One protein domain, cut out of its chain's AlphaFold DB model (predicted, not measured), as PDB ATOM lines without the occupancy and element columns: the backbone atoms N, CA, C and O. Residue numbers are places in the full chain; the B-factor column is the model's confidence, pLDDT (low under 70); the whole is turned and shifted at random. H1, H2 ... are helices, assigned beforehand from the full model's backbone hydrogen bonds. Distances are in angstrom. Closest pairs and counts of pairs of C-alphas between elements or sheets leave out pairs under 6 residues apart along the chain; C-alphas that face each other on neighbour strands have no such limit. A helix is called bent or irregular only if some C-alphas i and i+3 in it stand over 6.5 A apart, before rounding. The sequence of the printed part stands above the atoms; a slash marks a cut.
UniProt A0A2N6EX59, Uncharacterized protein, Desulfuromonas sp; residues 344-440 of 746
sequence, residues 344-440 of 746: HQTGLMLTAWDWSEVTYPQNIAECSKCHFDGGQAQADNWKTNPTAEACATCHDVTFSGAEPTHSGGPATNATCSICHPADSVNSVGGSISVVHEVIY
ATOM      1  N   HIS A 344     127.266 134.803 170.387       48.00
ATOM      2  CA  HIS A 344     127.240 133.470 169.753       48.00
ATOM      3  C   HIS A 344     127.075 133.348 168.217       48.00
ATOM      4  O   HIS A 344     127.403 132.281 167.688       48.00
ATOM      5  N   GLN A 345     126.626 134.366 167.471       42.50
ATOM      6  CA  GLN A 345     126.130 134.170 166.092       42.50
ATOM      7  C   GLN A 345     127.186 133.786 165.035       42.50
ATOM      8  O   GLN A 345     126.839 133.164 164.031       42.50
ATOM      9  N   THR A 346     128.461 134.141 165.223       44.16
ATOM     10  CA  THR A 346     129.493 134.040 164.165       44.16
ATOM     11  C   THR A 346     130.444 132.850 164.290       44.16
ATOM     12  O   THR A 346     131.196 132.565 163.362       44.16
ATOM     13  N   GLY A 347     130.477 132.169 165.441       42.28
ATOM     14  CA  GLY A 347     131.475 131.125 165.723       42.28
ATOM     15  C   GLY A 347     132.931 131.623 165.797       42.28
ATOM     16  O   GLY A 347     133.849 130.803 165.897       42.28
ATOM     17  N   LEU A 348     133.159 132.943 165.769       48.44
ATOM     18  CA  LEU A 348     134.473 133.571 165.902       48.44
ATOM     19  C   LEU A 348     134.949 133.500 167.358       48.44
ATOM     20  O   LEU A 348     134.796 134.445 168.127       48.44
ATOM     21  N   MET A 349     135.537 132.367 167.748       46.59
ATOM     22  CA  MET A 349     136.178 132.256 169.058       46.59
ATOM     23  C   MET A 349     137.331 133.258 169.181       46.59
ATOM     24  O   MET A 349     138.369 133.094 168.536       46.59
ATOM     25  N   LEU A 350     137.181 134.220 170.093       57.09
ATOM     26  CA  LEU A 350     138.316 134.846 170.766       57.09
ATOM     27  C   LEU A 350     139.112 133.715 171.433       57.09
ATOM     28  O   LEU A 350     138.599 132.991 172.282       57.09
ATOM     29  N   THR A 351     140.346 133.489 170.986       55.06
ATOM     30  CA  THR A 351     141.077 132.221 171.218       55.06
ATOM     31  C   THR A 351     141.458 131.974 172.681       55.06
ATOM     32  O   THR A 351     141.782 130.842 173.053       55.06
ATOM     33  N   ALA A 352     141.464 133.035 173.489       53.69
ATOM     34  CA  ALA A 352     142.075 133.077 174.812       53.69
ATOM     35  C   ALA A 352     141.075 133.079 175.982       53.69
ATOM     36  O   ALA A 352     141.479 132.751 177.097       53.69
ATOM     37  N   TRP A 353     139.806 133.438 175.751       57.78
ATOM     38  CA  TRP A 353     138.807 133.664 176.805       57.78
ATOM     39  C   TRP A 353     137.405 133.269 176.336       57.78
ATOM     40  O   TRP A 353     137.063 133.471 175.172       57.78
ATOM     41  N   ASP A 354     136.605 132.724 177.250       62.88
ATOM     42  CA  ASP A 354     135.186 132.454 177.019       62.88
ATOM     43  C   ASP A 354     134.366 133.700 177.387       62.88
ATOM     44  O   ASP A 354     134.611 134.318 178.422       62.88
ATOM     45  N   TRP A 355     133.416 134.063 176.526       64.31
ATOM     46  CA  TRP A 355     132.513 135.208 176.696       64.31
ATOM     47  C   TRP A 355     131.042 134.798 176.522       64.31
ATOM     48  O   TRP A 355     130.182 135.658 176.383       64.31
ATOM     49  N   SER A 356     130.735 133.494 176.528       61.28
ATOM     50  CA  SER A 356     129.370 132.963 176.352       61.28
ATOM     51  C   SER A 356     128.384 133.339 177.468       61.28
ATOM     52  O   SER A 356     127.180 133.172 177.294       61.28
ATOM     53  N   GLU A 357     128.873 133.873 178.591       59.69
ATOM     54  CA  GLU A 357     128.048 134.425 179.677       59.69
ATOM     55  C   GLU A 357     127.762 135.938 179.515       59.69
ATOM     56  O   GLU A 357     126.964 136.492 180.271       59.69
ATOM     57  N   VAL A 358     128.372 136.620 178.531       64.12
ATOM     58  CA  VAL A 358     128.106 138.041 178.250       64.12
ATOM     59  C   VAL A 358     126.812 138.181 177.455       64.12
ATOM     60  O   VAL A 358     126.758 137.849 176.275       64.12
ATOM     61  N   THR A 359     125.795 138.749 178.100       62.84
ATOM     62  CA  THR A 359     124.536 139.147 177.456       62.84
ATOM     63  C   THR A 359     124.574 140.640 177.123       62.84
ATOM     64  O   THR A 359     124.965 141.461 177.956       62.84
ATOM     65  N   TYR A 360     124.182 141.021 175.903       66.62
ATOM     66  CA  TYR A 360     124.101 142.430 175.498       66.62
ATOM     67  C   TYR A 360     122.657 142.939 175.672       66.62
ATOM     68  O   TYR A 360     121.747 142.389 175.055       66.62
ATOM     69  N   PRO A 361     122.396 143.976 176.497       60.72
ATOM     70  CA  PRO A 361     121.035 144.361 176.894       60.72
ATOM     71  C   PRO A 361     120.280 145.201 175.845       60.72
ATOM     72  O   PRO A 361     119.302 145.865 176.181       60.72
ATOM     73  N   GLN A 362     120.754 145.243 174.599       64.25
ATOM     74  CA  GLN A 362     120.219 146.034 173.484       64.25
ATOM     75  C   GLN A 362     120.375 145.237 172.180       64.25
ATOM     76  O   GLN A 362     121.114 144.254 172.123       64.25
ATOM     77  N   ASN A 363     119.743 145.672 171.091       67.50
ATOM     78  CA  ASN A 363     119.947 145.028 169.797       67.50
ATOM     79  C   ASN A 363     121.326 145.373 169.193       67.50
ATOM     80  O   ASN A 363     121.641 146.546 168.998       67.50
ATOM     81  N   ILE A 364     122.141 144.372 168.837       75.50
ATOM     82  CA  ILE A 364     123.474 144.589 168.230       75.50
ATOM     83  C   ILE A 364     123.420 145.254 166.839       75.50
ATOM     84  O   ILE A 364     124.413 145.822 166.387       75.50
ATOM     85  N   ALA A 365     122.262 145.238 166.168       74.56
ATOM     86  CA  ALA A 365     122.051 145.964 164.916       74.56
ATOM     87  C   ALA A 365     121.861 147.485 165.113       74.56
ATOM     88  O   ALA A 365     122.029 148.248 164.165       74.56
ATOM     89  N   GLU A 366     121.576 147.961 166.330       73.44
ATOM     90  CA  GLU A 366     121.432 149.395 166.622       73.44
ATOM     91  C   GLU A 366     122.813 150.051 166.760       73.44
ATOM     92  O   GLU A 366     123.289 150.373 167.849       73.44
ATOM     93  N   CYS A 367     123.488 150.218 165.618       82.12
ATOM     94  CA  CYS A 367     124.869 150.684 165.528       82.12
ATOM     95  C   CYS A 367     125.098 152.006 166.280       82.12
ATOM     96  O   CYS A 367     126.106 152.141 166.975       82.12
ATOM     97  N   SER A 368     124.156 152.951 166.207       83.19
ATOM     98  CA  SER A 368     124.203 154.246 166.903       83.19
ATOM     99  C   SER A 368     124.335 154.184 168.432       83.19
ATOM    100  O   SER A 368     124.813 155.161 169.005       83.19
ATOM    101  N   LYS A 369     124.034 153.061 169.111       82.56
ATOM    102  CA  LYS A 369     124.316 152.903 170.561       82.56
ATOM    103  C   LYS A 369     125.813 153.057 170.861       82.56
ATOM    104  O   LYS A 369     126.185 153.658 171.865       82.56
ATOM    105  N   CYS A 370     126.652 152.552 169.954       85.50
ATOM    106  CA  CYS A 370     128.111 152.670 169.997       85.50
ATOM    107  C   CYS A 370     128.652 153.746 169.035       85.50
ATOM    108  O   CYS A 370     129.746 154.264 169.244       85.50
ATOM    109  N   HIS A 371     127.911 154.073 167.972       89.56
ATOM    110  CA  HIS A 371     128.365 154.895 166.849       89.56
ATOM    111  C   HIS A 371     127.483 156.131 166.579       89.56
ATOM    112  O   HIS A 371     127.096 156.397 165.435       89.56
ATOM    113  N   PHE A 372     127.151 156.891 167.622       84.44
ATOM    114  CA  PHE A 372     126.531 158.214 167.479       84.44
ATOM    115  C   PHE A 372     127.559 159.298 167.106       84.44
ATOM    116  O   PHE A 372     128.765 159.109 167.264       84.44
ATOM    117  N   ASP A 373     127.078 160.451 166.634       85.12
ATOM    118  CA  ASP A 373     127.894 161.651 166.412       85.12
ATOM    119  C   ASP A 373     127.872 162.558 167.654       85.12
ATOM    120  O   ASP A 373     126.904 163.278 167.898       85.12
ATOM    121  N   GLY A 374     128.943 162.503 168.449       83.50
ATOM    122  CA  GLY A 374     129.247 163.442 169.534       83.50
ATOM    123  C   GLY A 374     130.098 164.632 169.070       83.50
ATOM    124  O   GLY A 374     130.679 165.341 169.889       83.50
ATOM    125  N   GLY A 375     130.213 164.845 167.755       82.94
ATOM    126  CA  GLY A 375     131.091 165.821 167.117       82.94
ATOM    127  C   GLY A 375     132.437 165.249 166.657       82.94
ATOM    128  O   GLY A 375     133.310 166.031 166.271       82.94
ATOM    129  N   GLN A 376     132.642 163.924 166.706       88.38
ATOM    130  CA  GLN A 376     133.944 163.320 166.422       88.38
ATOM    131  C   GLN A 376     134.260 163.174 164.927       88.38
ATOM    132  O   GLN A 376     133.418 162.799 164.111       88.38
ATOM    133  N   ALA A 377     135.522 163.419 164.561       81.88
ATOM    134  CA  ALA A 377     135.964 163.601 163.175       81.88
ATOM    135  C   ALA A 377     135.720 162.403 162.232       81.88
ATOM    136  O   ALA A 377     135.765 162.571 161.012       81.88
ATOM    137  N   GLN A 378     135.473 161.201 162.769       87.56
ATOM    138  CA  GLN A 378     135.132 160.002 162.000       87.56
ATOM    139  C   GLN A 378     133.841 159.304 162.478       87.56
ATOM    140  O   GLN A 378     133.699 158.103 162.247       87.56
ATOM    141  N   ALA A 379     132.899 160.022 163.107       87.69
ATOM    142  CA  ALA A 379     131.631 159.463 163.603       87.69
ATOM    143  C   ALA A 379     130.921 158.581 162.558       87.69
ATOM    144  O   ALA A 379     130.624 157.415 162.800       87.69
ATOM    145  N   ASP A 380     130.763 159.100 161.340       88.00
ATOM    146  CA  ASP A 380     130.055 158.449 160.235       88.00
ATOM    147  C   ASP A 380     130.810 157.279 159.561       88.00
ATOM    148  O   ASP A 380     130.286 156.686 158.611       88.00
ATOM    149  N   ASN A 381     132.031 156.916 159.985       87.94
ATOM    150  CA  ASN A 381     132.845 155.910 159.275       87.94
ATOM    151  C   ASN A 381     132.168 154.533 159.177       87.94
ATOM    152  O   ASN A 381     132.342 153.852 158.169       87.94
ATOM    153  N   TRP A 382     131.391 154.127 160.185       87.56
ATOM    154  CA  TRP A 382     130.736 152.812 160.218       87.56
ATOM    155  C   TRP A 382     129.713 152.619 159.084       87.56
ATOM    156  O   TRP A 382     129.611 151.521 158.541       87.56
ATOM    157  N   LYS A 383     129.006 153.688 158.681       85.62
ATOM    158  CA  LYS A 383     128.034 153.668 157.571       85.62
ATOM    159  C   LYS A 383     128.622 154.155 156.241       85.62
ATOM    160  O   LYS A 383     128.248 153.656 155.184       85.62
ATOM    161  N   THR A 384     129.554 155.113 156.264       84.56
ATOM    162  CA  THR A 384     130.142 155.699 155.040       84.56
ATOM    163  C   THR A 384     131.297 154.890 154.452       84.56
ATOM    164  O   THR A 384     131.541 154.972 153.244       84.56
ATOM    165  N   ASN A 385     131.995 154.096 155.271       85.12
ATOM    166  CA  ASN A 385     133.196 153.359 154.884       85.12
ATOM    167  C   ASN A 385     133.160 151.882 155.341       85.12
ATOM    168  O   ASN A 385     134.025 151.458 156.112       85.12
ATOM    169  N   PRO A 386     132.184 151.071 154.878       84.38
ATOM    170  CA  PRO A 386     132.204 149.629 155.105       84.38
ATOM    171  C   PRO A 386     133.475 148.981 154.571       84.38
ATOM    172  O   PRO A 386     133.843 149.158 153.406       84.38
ATOM    173  N   THR A 387     134.077 148.132 155.396       82.25
ATOM    174  CA  THR A 387     135.220 147.304 155.019       82.25
ATOM    175  C   THR A 387     134.905 145.836 155.297       82.25
ATOM    176  O   THR A 387     134.141 145.511 156.207       82.25
ATOM    177  N   ALA A 388     135.468 144.933 154.497       79.06
ATOM    178  CA  ALA A 388     135.275 143.494 154.635       79.06
ATOM    179  C   ALA A 388     135.693 142.995 156.026       79.06
ATOM    180  O   ALA A 388     135.049 142.111 156.582       79.06
ATOM    181  N   GLU A 389     136.737 143.596 156.600       77.12
ATOM    182  CA  GLU A 389     137.302 143.223 157.896       77.12
ATOM    183  C   GLU A 389     136.411 143.670 159.063       77.12
ATOM    184  O   GLU A 389     136.336 142.965 160.062       77.12
ATOM    185  N   ALA A 390     135.699 144.797 158.928       81.94
ATOM    186  CA  ALA A 390     134.696 145.233 159.897       81.94
ATOM    187  C   ALA A 390     133.386 144.436 159.763       81.94
ATOM    188  O   ALA A 390     132.839 143.979 160.758       81.94
ATOM    189  N   CYS A 391     132.892 144.209 158.542       81.62
ATOM    190  CA  CYS A 391     131.648 143.459 158.332       81.62
ATOM    191  C   CYS A 391     131.770 141.979 158.747       81.62
ATOM    192  O   CYS A 391     130.813 141.402 159.262       81.62
ATOM    193  N   ALA A 392     132.940 141.361 158.552       78.31
ATOM    194  CA  ALA A 392     133.178 139.961 158.907       78.31
ATOM    195  C   ALA A 392     133.207 139.688 160.424       78.31
ATOM    196  O   ALA A 392     133.190 138.527 160.815       78.31
ATOM    197  N   THR A 393     133.227 140.709 161.293       78.44
ATOM    198  CA  THR A 393     133.175 140.492 162.753       78.44
ATOM    199  C   THR A 393     131.788 140.063 163.234       78.44
ATOM    200  O   THR A 393     131.684 139.380 164.246       78.44
ATOM    201  N   CYS A 394     130.730 140.474 162.521       77.06
ATOM    202  CA  CYS A 394     129.327 140.210 162.867       77.06
ATOM    203  C   CYS A 394     128.627 139.269 161.874       77.06
ATOM    204  O   CYS A 394     127.559 138.739 162.169       77.06
ATOM    205  N   HIS A 395     129.201 139.059 160.688       77.62
ATOM    206  CA  HIS A 395     128.621 138.225 159.639       77.62
ATOM    207  C   HIS A 395     129.587 137.097 159.248       77.62
ATOM    208  O   HIS A 395     130.716 137.372 158.844       77.62
ATOM    209  N   ASP A 396     129.126 135.840 159.268       75.38
ATOM    210  CA  ASP A 396     129.850 134.686 158.696       75.38
ATOM    211  C   ASP A 396     129.832 134.745 157.154       75.38
ATOM    212  O   ASP A 396     129.092 134.040 156.458       75.38
ATOM    213  N   VAL A 397     130.608 135.682 156.601       72.75
ATOM    214  CA  VAL A 397     130.711 135.930 155.162       72.75
ATOM    215  C   VAL A 397     132.161 136.037 154.708       72.75
ATOM    216  O   VAL A 397     132.980 136.772 155.250       72.75
ATOM    217  N   THR A 398     132.467 135.324 153.630       72.88
ATOM    218  CA  THR A 398     133.749 135.400 152.930       72.88
ATOM    219  C   THR A 398     133.581 136.259 151.682       72.88
ATOM    220  O   THR A 398     132.752 135.970 150.819       72.88
ATOM    221  N   PHE A 399     134.363 137.338 151.592       73.88
ATOM    222  CA  PHE A 399     134.336 138.297 150.475       73.88
ATOM    223  C   PHE A 399     135.326 137.953 149.348       73.88
ATOM    224  O   PHE A 399     135.299 138.570 148.283       73.88
ATOM    225  N   SER A 400     136.208 136.975 149.572       69.00
ATOM    226  CA  SER A 400     137.322 136.595 148.700       69.00
ATOM    227  C   SER A 400     137.308 135.089 148.378       69.00
ATOM    228  O   SER A 400     136.410 134.350 148.780       69.00
ATOM    229  N   GLY A 401     138.297 134.618 147.611       64.88
ATOM    230  CA  GLY A 401     138.432 133.201 147.257       64.88
ATOM    231  C   GLY A 401     137.656 132.777 146.003       64.88
ATOM    232  O   GLY A 401     137.248 133.597 145.182       64.88
ATOM    233  N   ALA A 402     137.534 131.460 145.808       57.28
ATOM    234  CA  ALA A 402     136.951 130.868 144.597       57.28
ATOM    235  C   ALA A 402     135.424 130.682 144.662       57.28
ATOM    236  O   ALA A 402     134.773 130.702 143.623       57.28
ATOM    237  N   GLU A 403     134.879 130.501 145.867       63.28
ATOM    238  CA  GLU A 403     133.454 130.281 146.149       63.28
ATOM    239  C   GLU A 403     133.081 131.101 147.409       63.28
ATOM    240  O   GLU A 403     132.931 130.524 148.487       63.28
ATOM    241  N   PRO A 404     133.038 132.449 147.327       69.75
ATOM    242  CA  PRO A 404     132.703 133.309 148.466       69.75
ATOM    243  C   PRO A 404     131.261 133.090 148.938       69.75
ATOM    244  O   PRO A 404     130.351 132.929 148.121       69.75
ATOM    245  N   THR A 405     131.036 133.150 150.252       75.12
ATOM    246  CA  THR A 405     129.691 133.083 150.853       75.12
ATOM    247  C   THR A 405     128.953 134.424 150.814       75.12
ATOM    248  O   THR A 405     127.727 134.444 150.916       75.12
ATOM    249  N   HIS A 406     129.655 135.542 150.584       80.75
ATOM    250  CA  HIS A 406     129.030 136.843 150.343       80.75
ATOM    251  C   HIS A 406     128.138 136.823 149.082       80.75
ATOM    252  O   HIS A 406     128.592 136.540 147.970       80.75
ATOM    253  N   SER A 407     126.856 137.171 149.239       68.44
ATOM    254  CA  SER A 407     125.819 137.009 148.204       68.44
ATOM    255  C   SER A 407     125.999 137.897 146.963       68.44
ATOM    256  O   SER A 407     125.501 137.553 145.888       68.44
ATOM    257  N   GLY A 408     126.753 138.998 147.074       69.06
ATOM    258  CA  GLY A 408     127.174 139.819 145.932       69.06
ATOM    259  C   GLY A 408     128.295 139.199 145.082       69.06
ATOM    260  O   GLY A 408     128.614 139.728 144.016       69.06
ATOM    261  N   GLY A 409     128.888 138.083 145.521       72.88
ATOM    262  CA  GLY A 409     130.120 137.526 144.962       72.88
ATOM    263  C   GLY A 409     131.379 138.216 145.510       72.88
ATOM    264  O   GLY A 409     131.298 138.916 146.523       72.88
ATOM    265  N   PRO A 410     132.551 138.027 144.869       74.12
ATOM    266  CA  PRO A 410     133.807 138.602 145.345       74.12
ATOM    267  C   PRO A 410     133.766 140.134 145.395       74.12
ATOM    268  O   PRO A 410     133.387 140.771 144.410       74.12
ATOM    269  N   ALA A 411     134.204 140.715 146.510       75.00
ATOM    270  CA  ALA A 411     134.194 142.154 146.763       75.00
ATOM    271  C   ALA A 411     135.515 142.629 147.391       75.00
ATOM    272  O   ALA A 411     136.303 141.836 147.900       75.00
ATOM    273  N   THR A 412     135.758 143.939 147.346       76.31
ATOM    274  CA  THR A 412     136.856 144.609 148.065       76.31
ATOM    275  C   THR A 412     136.353 145.893 148.721       76.31
ATOM    276  O   THR A 412     135.352 146.455 148.274       76.31
ATOM    277  N   ASN A 413     137.070 146.410 149.722       77.12
ATOM    278  CA  ASN A 413     136.704 147.625 150.473       77.12
ATOM    279  C   ASN A 413     136.362 148.815 149.553       77.12
ATOM    280  O   ASN A 413     135.327 149.454 149.708       77.12
ATOM    281  N   ALA A 414     137.145 149.016 148.486       75.94
ATOM    282  CA  ALA A 414     136.915 150.046 147.461       75.94
ATOM    283  C   ALA A 414     135.624 149.869 146.621       75.94
ATOM    284  O   ALA A 414     135.316 150.706 145.773       75.94
ATOM    285  N   THR A 415     134.884 148.775 146.819       78.31
ATOM    286  CA  THR A 415     133.578 148.494 146.200       78.31
ATOM    287  C   THR A 415     132.441 148.370 147.215       78.31
ATOM    288  O   THR A 415     131.282 148.479 146.814       78.31
ATOM    289  N   CYS A 416     132.736 148.195 148.509       80.00
ATOM    290  CA  CYS A 416     131.717 147.982 149.536       80.00
ATOM    291  C   CYS A 416     130.736 149.158 149.609       80.00
ATOM    292  O   CYS A 416     129.539 148.931 149.476       80.00
ATOM    293  N   SER A 417     131.215 150.406 149.656       79.56
ATOM    294  CA  SER A 417     130.362 151.612 149.693       79.56
ATOM    295  C   SER A 417     129.547 151.881 148.412       79.56
ATOM    296  O   SER A 417     128.655 152.726 148.405       79.56
ATOM    297  N   ILE A 418     129.804 151.145 147.321       78.94
ATOM    298  CA  ILE A 418     128.993 151.188 146.089       78.94
ATOM    299  C   ILE A 418     127.761 150.276 146.223       78.94
ATOM    300  O   ILE A 418     126.682 150.606 145.730       78.94
ATOM    301  N   CYS A 419     127.919 149.129 146.892       75.19
ATOM    302  CA  CYS A 419     126.849 148.161 147.156       75.19
ATOM    303  C   CYS A 419     126.113 148.428 148.479       75.19
ATOM    304  O   CYS A 419     124.931 148.103 148.577       75.19
ATOM    305  N   HIS A 420     126.787 149.068 149.433       81.12
ATOM    306  CA  HIS A 420     126.305 149.464 150.754       81.12
ATOM    307  C   HIS A 420     126.625 150.950 150.993       81.12
ATOM    308  O   HIS A 420     127.600 151.271 151.673       81.12
ATOM    309  N   PRO A 421     125.883 151.877 150.360       77.12
ATOM    310  CA  PRO A 421     126.062 153.310 150.580       77.12
ATOM    311  C   PRO A 421     125.610 153.695 151.996       77.12
ATOM    312  O   PRO A 421     124.859 152.952 152.620       77.12
ATOM    313  N   ALA A 422     126.001 154.880 152.470       76.06
ATOM    314  CA  ALA A 422     125.678 155.341 153.821       76.06
ATOM    315  C   ALA A 422     124.169 155.334 154.121       76.06
ATOM    316  O   ALA A 422     123.735 154.556 154.961       76.06
ATOM    317  N   ASP A 423     123.370 156.113 153.383       68.38
ATOM    318  CA  ASP A 423     121.991 156.458 153.784       68.38
ATOM    319  C   ASP A 423     120.950 156.201 152.666       68.38
ATOM    320  O   ASP A 423     120.061 157.012 152.413       68.38
ATOM    321  N   SER A 424     121.085 155.113 151.892       58.22
ATOM    322  CA  SER A 424     120.108 154.786 150.833       58.22
ATOM    323  C   SER A 424     119.978 153.300 150.495       58.22
ATOM    324  O   SER A 424     120.952 152.548 150.473       58.22
ATOM    325  N   VAL A 425     118.762 152.869 150.149       55.34
ATOM    326  CA  VAL A 425     118.514 151.522 149.615       55.34
ATOM    327  C   VAL A 425     118.890 151.419 148.136       55.34
ATOM    328  O   VAL A 425     118.615 152.307 147.329       55.34
ATOM    329  N   ASN A 426     119.479 150.287 147.754       52.91
ATOM    330  CA  ASN A 426     119.733 149.927 146.363       52.91
ATOM    331  C   ASN A 426     119.279 148.479 146.094       52.91
ATOM    332  O   ASN A 426     118.858 147.759 146.996       52.91
ATOM    333  N   SER A 427     119.348 148.033 144.841       42.84
ATOM    334  CA  SER A 427     118.871 146.699 144.450       42.84
ATOM    335  C   SER A 427     119.764 145.532 144.907       42.84
ATOM    336  O   SER A 427     119.338 144.375 144.811       42.84
ATOM    337  N   VAL A 428     120.979 145.808 145.392       47.00
ATOM    338  CA  VAL A 428     122.054 144.822 145.584       47.00
ATOM    339  C   VAL A 428     122.251 144.449 147.054       47.00
ATOM    340  O   VAL A 428     122.256 143.256 147.342       47.00
ATOM    341  N   GLY A 429     122.369 145.434 147.951       52.53
ATOM    342  CA  GLY A 429     122.721 145.210 149.361       52.53
ATOM    343  C   GLY A 429     122.017 146.109 150.386       52.53
ATOM    344  O   GLY A 429     121.834 145.674 151.515       52.53
ATOM    345  N   GLY A 430     121.570 147.309 149.999       63.56
ATOM    346  CA  GLY A 430     120.996 148.282 150.942       63.56
ATOM    347  C   GLY A 430     122.052 149.028 151.771       63.56
ATOM    348  O   GLY A 430     123.223 148.656 151.779       63.56
ATOM    349  N   SER A 431     121.636 150.118 152.419       71.62
ATOM    350  CA  SER A 431     122.485 150.920 153.312       71.62
ATOM    351  C   SER A 431     122.698 150.220 154.653       71.62
ATOM    352  O   SER A 431     121.888 149.388 155.042       71.62
ATOM    353  N   ILE A 432     123.773 150.557 155.365       74.75
ATOM    354  CA  ILE A 432     124.100 149.933 156.657       74.75
ATOM    355  C   ILE A 432     123.176 150.462 157.756       74.75
ATOM    356  O   ILE A 432     122.560 149.661 158.452       74.75
ATOM    357  N   SER A 433     122.991 151.784 157.849       70.06
ATOM    358  CA  SER A 433     121.990 152.376 158.747       70.06
ATOM    359  C   SER A 433     120.577 151.903 158.393       70.06
ATOM    360  O   SER A 433     119.833 151.482 159.268       70.06
ATOM    361  N   VAL A 434     120.211 151.831 157.109       64.56
ATOM    362  CA  VAL A 434     118.869 151.363 156.725       64.56
ATOM    363  C   VAL A 434     118.663 149.859 156.965       64.56
ATOM    364  O   VAL A 434     117.565 149.452 157.314       64.56
ATOM    365  N   VAL A 435     119.671 148.998 156.794       67.00
ATOM    366  CA  VAL A 435     119.487 147.541 156.979       67.00
ATOM    367  C   VAL A 435     119.645 147.106 158.441       67.00
ATOM    368  O   VAL A 435     119.093 146.070 158.805       67.00
ATOM    369  N   HIS A 436     120.360 147.868 159.276       70.06
ATOM    370  CA  HIS A 436     120.591 147.520 160.684       70.06
ATOM    371  C   HIS A 436     119.794 148.389 161.676       70.06
ATOM    372  O   HIS A 436     119.268 147.852 162.646       70.06
ATOM    373  N   GLU A 437     119.618 149.690 161.416       58.34
ATOM    374  CA  GLU A 437     118.841 150.592 162.285       58.34
ATOM    375  C   GLU A 437     117.368 150.686 161.861       58.34
ATOM    376  O   GLU A 437     116.495 150.620 162.725       58.34
ATOM    377  N   VAL A 438     117.052 150.720 160.555       49.34
ATOM    378  CA  VAL A 438     115.653 150.625 160.064       49.34
ATOM    379  C   VAL A 438     115.179 149.164 160.039       49.34
ATOM    380  O   VAL A 438     114.706 148.613 159.042       49.34
ATOM    381  N   ILE A 439     115.279 148.531 161.206       42.59
ATOM    382  CA  ILE A 439     114.545 147.323 161.562       42.59
ATOM    383  C   ILE A 439     113.385 147.762 162.461       42.59
ATOM    384  O   ILE A 439     113.525 147.869 163.676       42.59
ATOM    385  N   TYR A 440     112.212 147.961 161.858       43.06
ATOM    386  CA  TYR A 440     110.925 147.998 162.562       43.06
ATOM    387  C   TYR A 440     110.789 149.051 163.684       43.06
ATOM    388  O   TYR A 440     110.559 148.710 164.844       43.06
TER     389      TYR A 440
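What this domain is: This is residues 344 to 440 of the 746 residues of an uncharacterized protein of Desulfuromonas sp (UniProt A0A2N6EX59). Little regular structure is present: four short helices, H1 near H4 and H2 near H3, are joined by winding loops, the long stretch of residues 344 to 380 comes before them with no named element, and residues 349 to 354 and 373 to 378 stick out. The 97 printed residues have four named helices, H1 to H4 in chain order, and no named strand; the class is all helix, with only 20 residues in named elements. The whole is only just compact, close to loose, with a radius of gyration of the C-alphas of 14.7 A and spans of 41 by 38 by 29 A.

How they stand to each other: H1, residues 381 to 384, and H4, residues 432 to 436, are close but not clearly touching; their closest C-alphas, of Lys 383 and Ile 432, are 5.5 A apart. H2, residues 388 to 391, and H3, residues 413 to 419, are likewise close but not clearly touching, at 6.0 A between the closest C-alphas, of Ala 388 and Asn 413. H2 and H4 are apart. H4's O i to N i+4 pair is within hydrogen-bond range; H3 has 1 of 3, beside 3 of 4 O i to N i+3 pairs; H1 and H2 are too short.

Where its parts are: H1 begins at C-alpha 381 (132.845, 155.910, 159.275). H3, 10.4 A long from first to last C-alpha, is irregular: C-alphas 414 and 417 are 7.1 A apart. H4 ends at C-alpha 436 (120.591, 147.520, 160.684).

The domain as a whole: The printed part has no cut. The links H2 to H3 and H3 to H4 are long. Residues 344 to 363 are among the 41 under pLDDT 70.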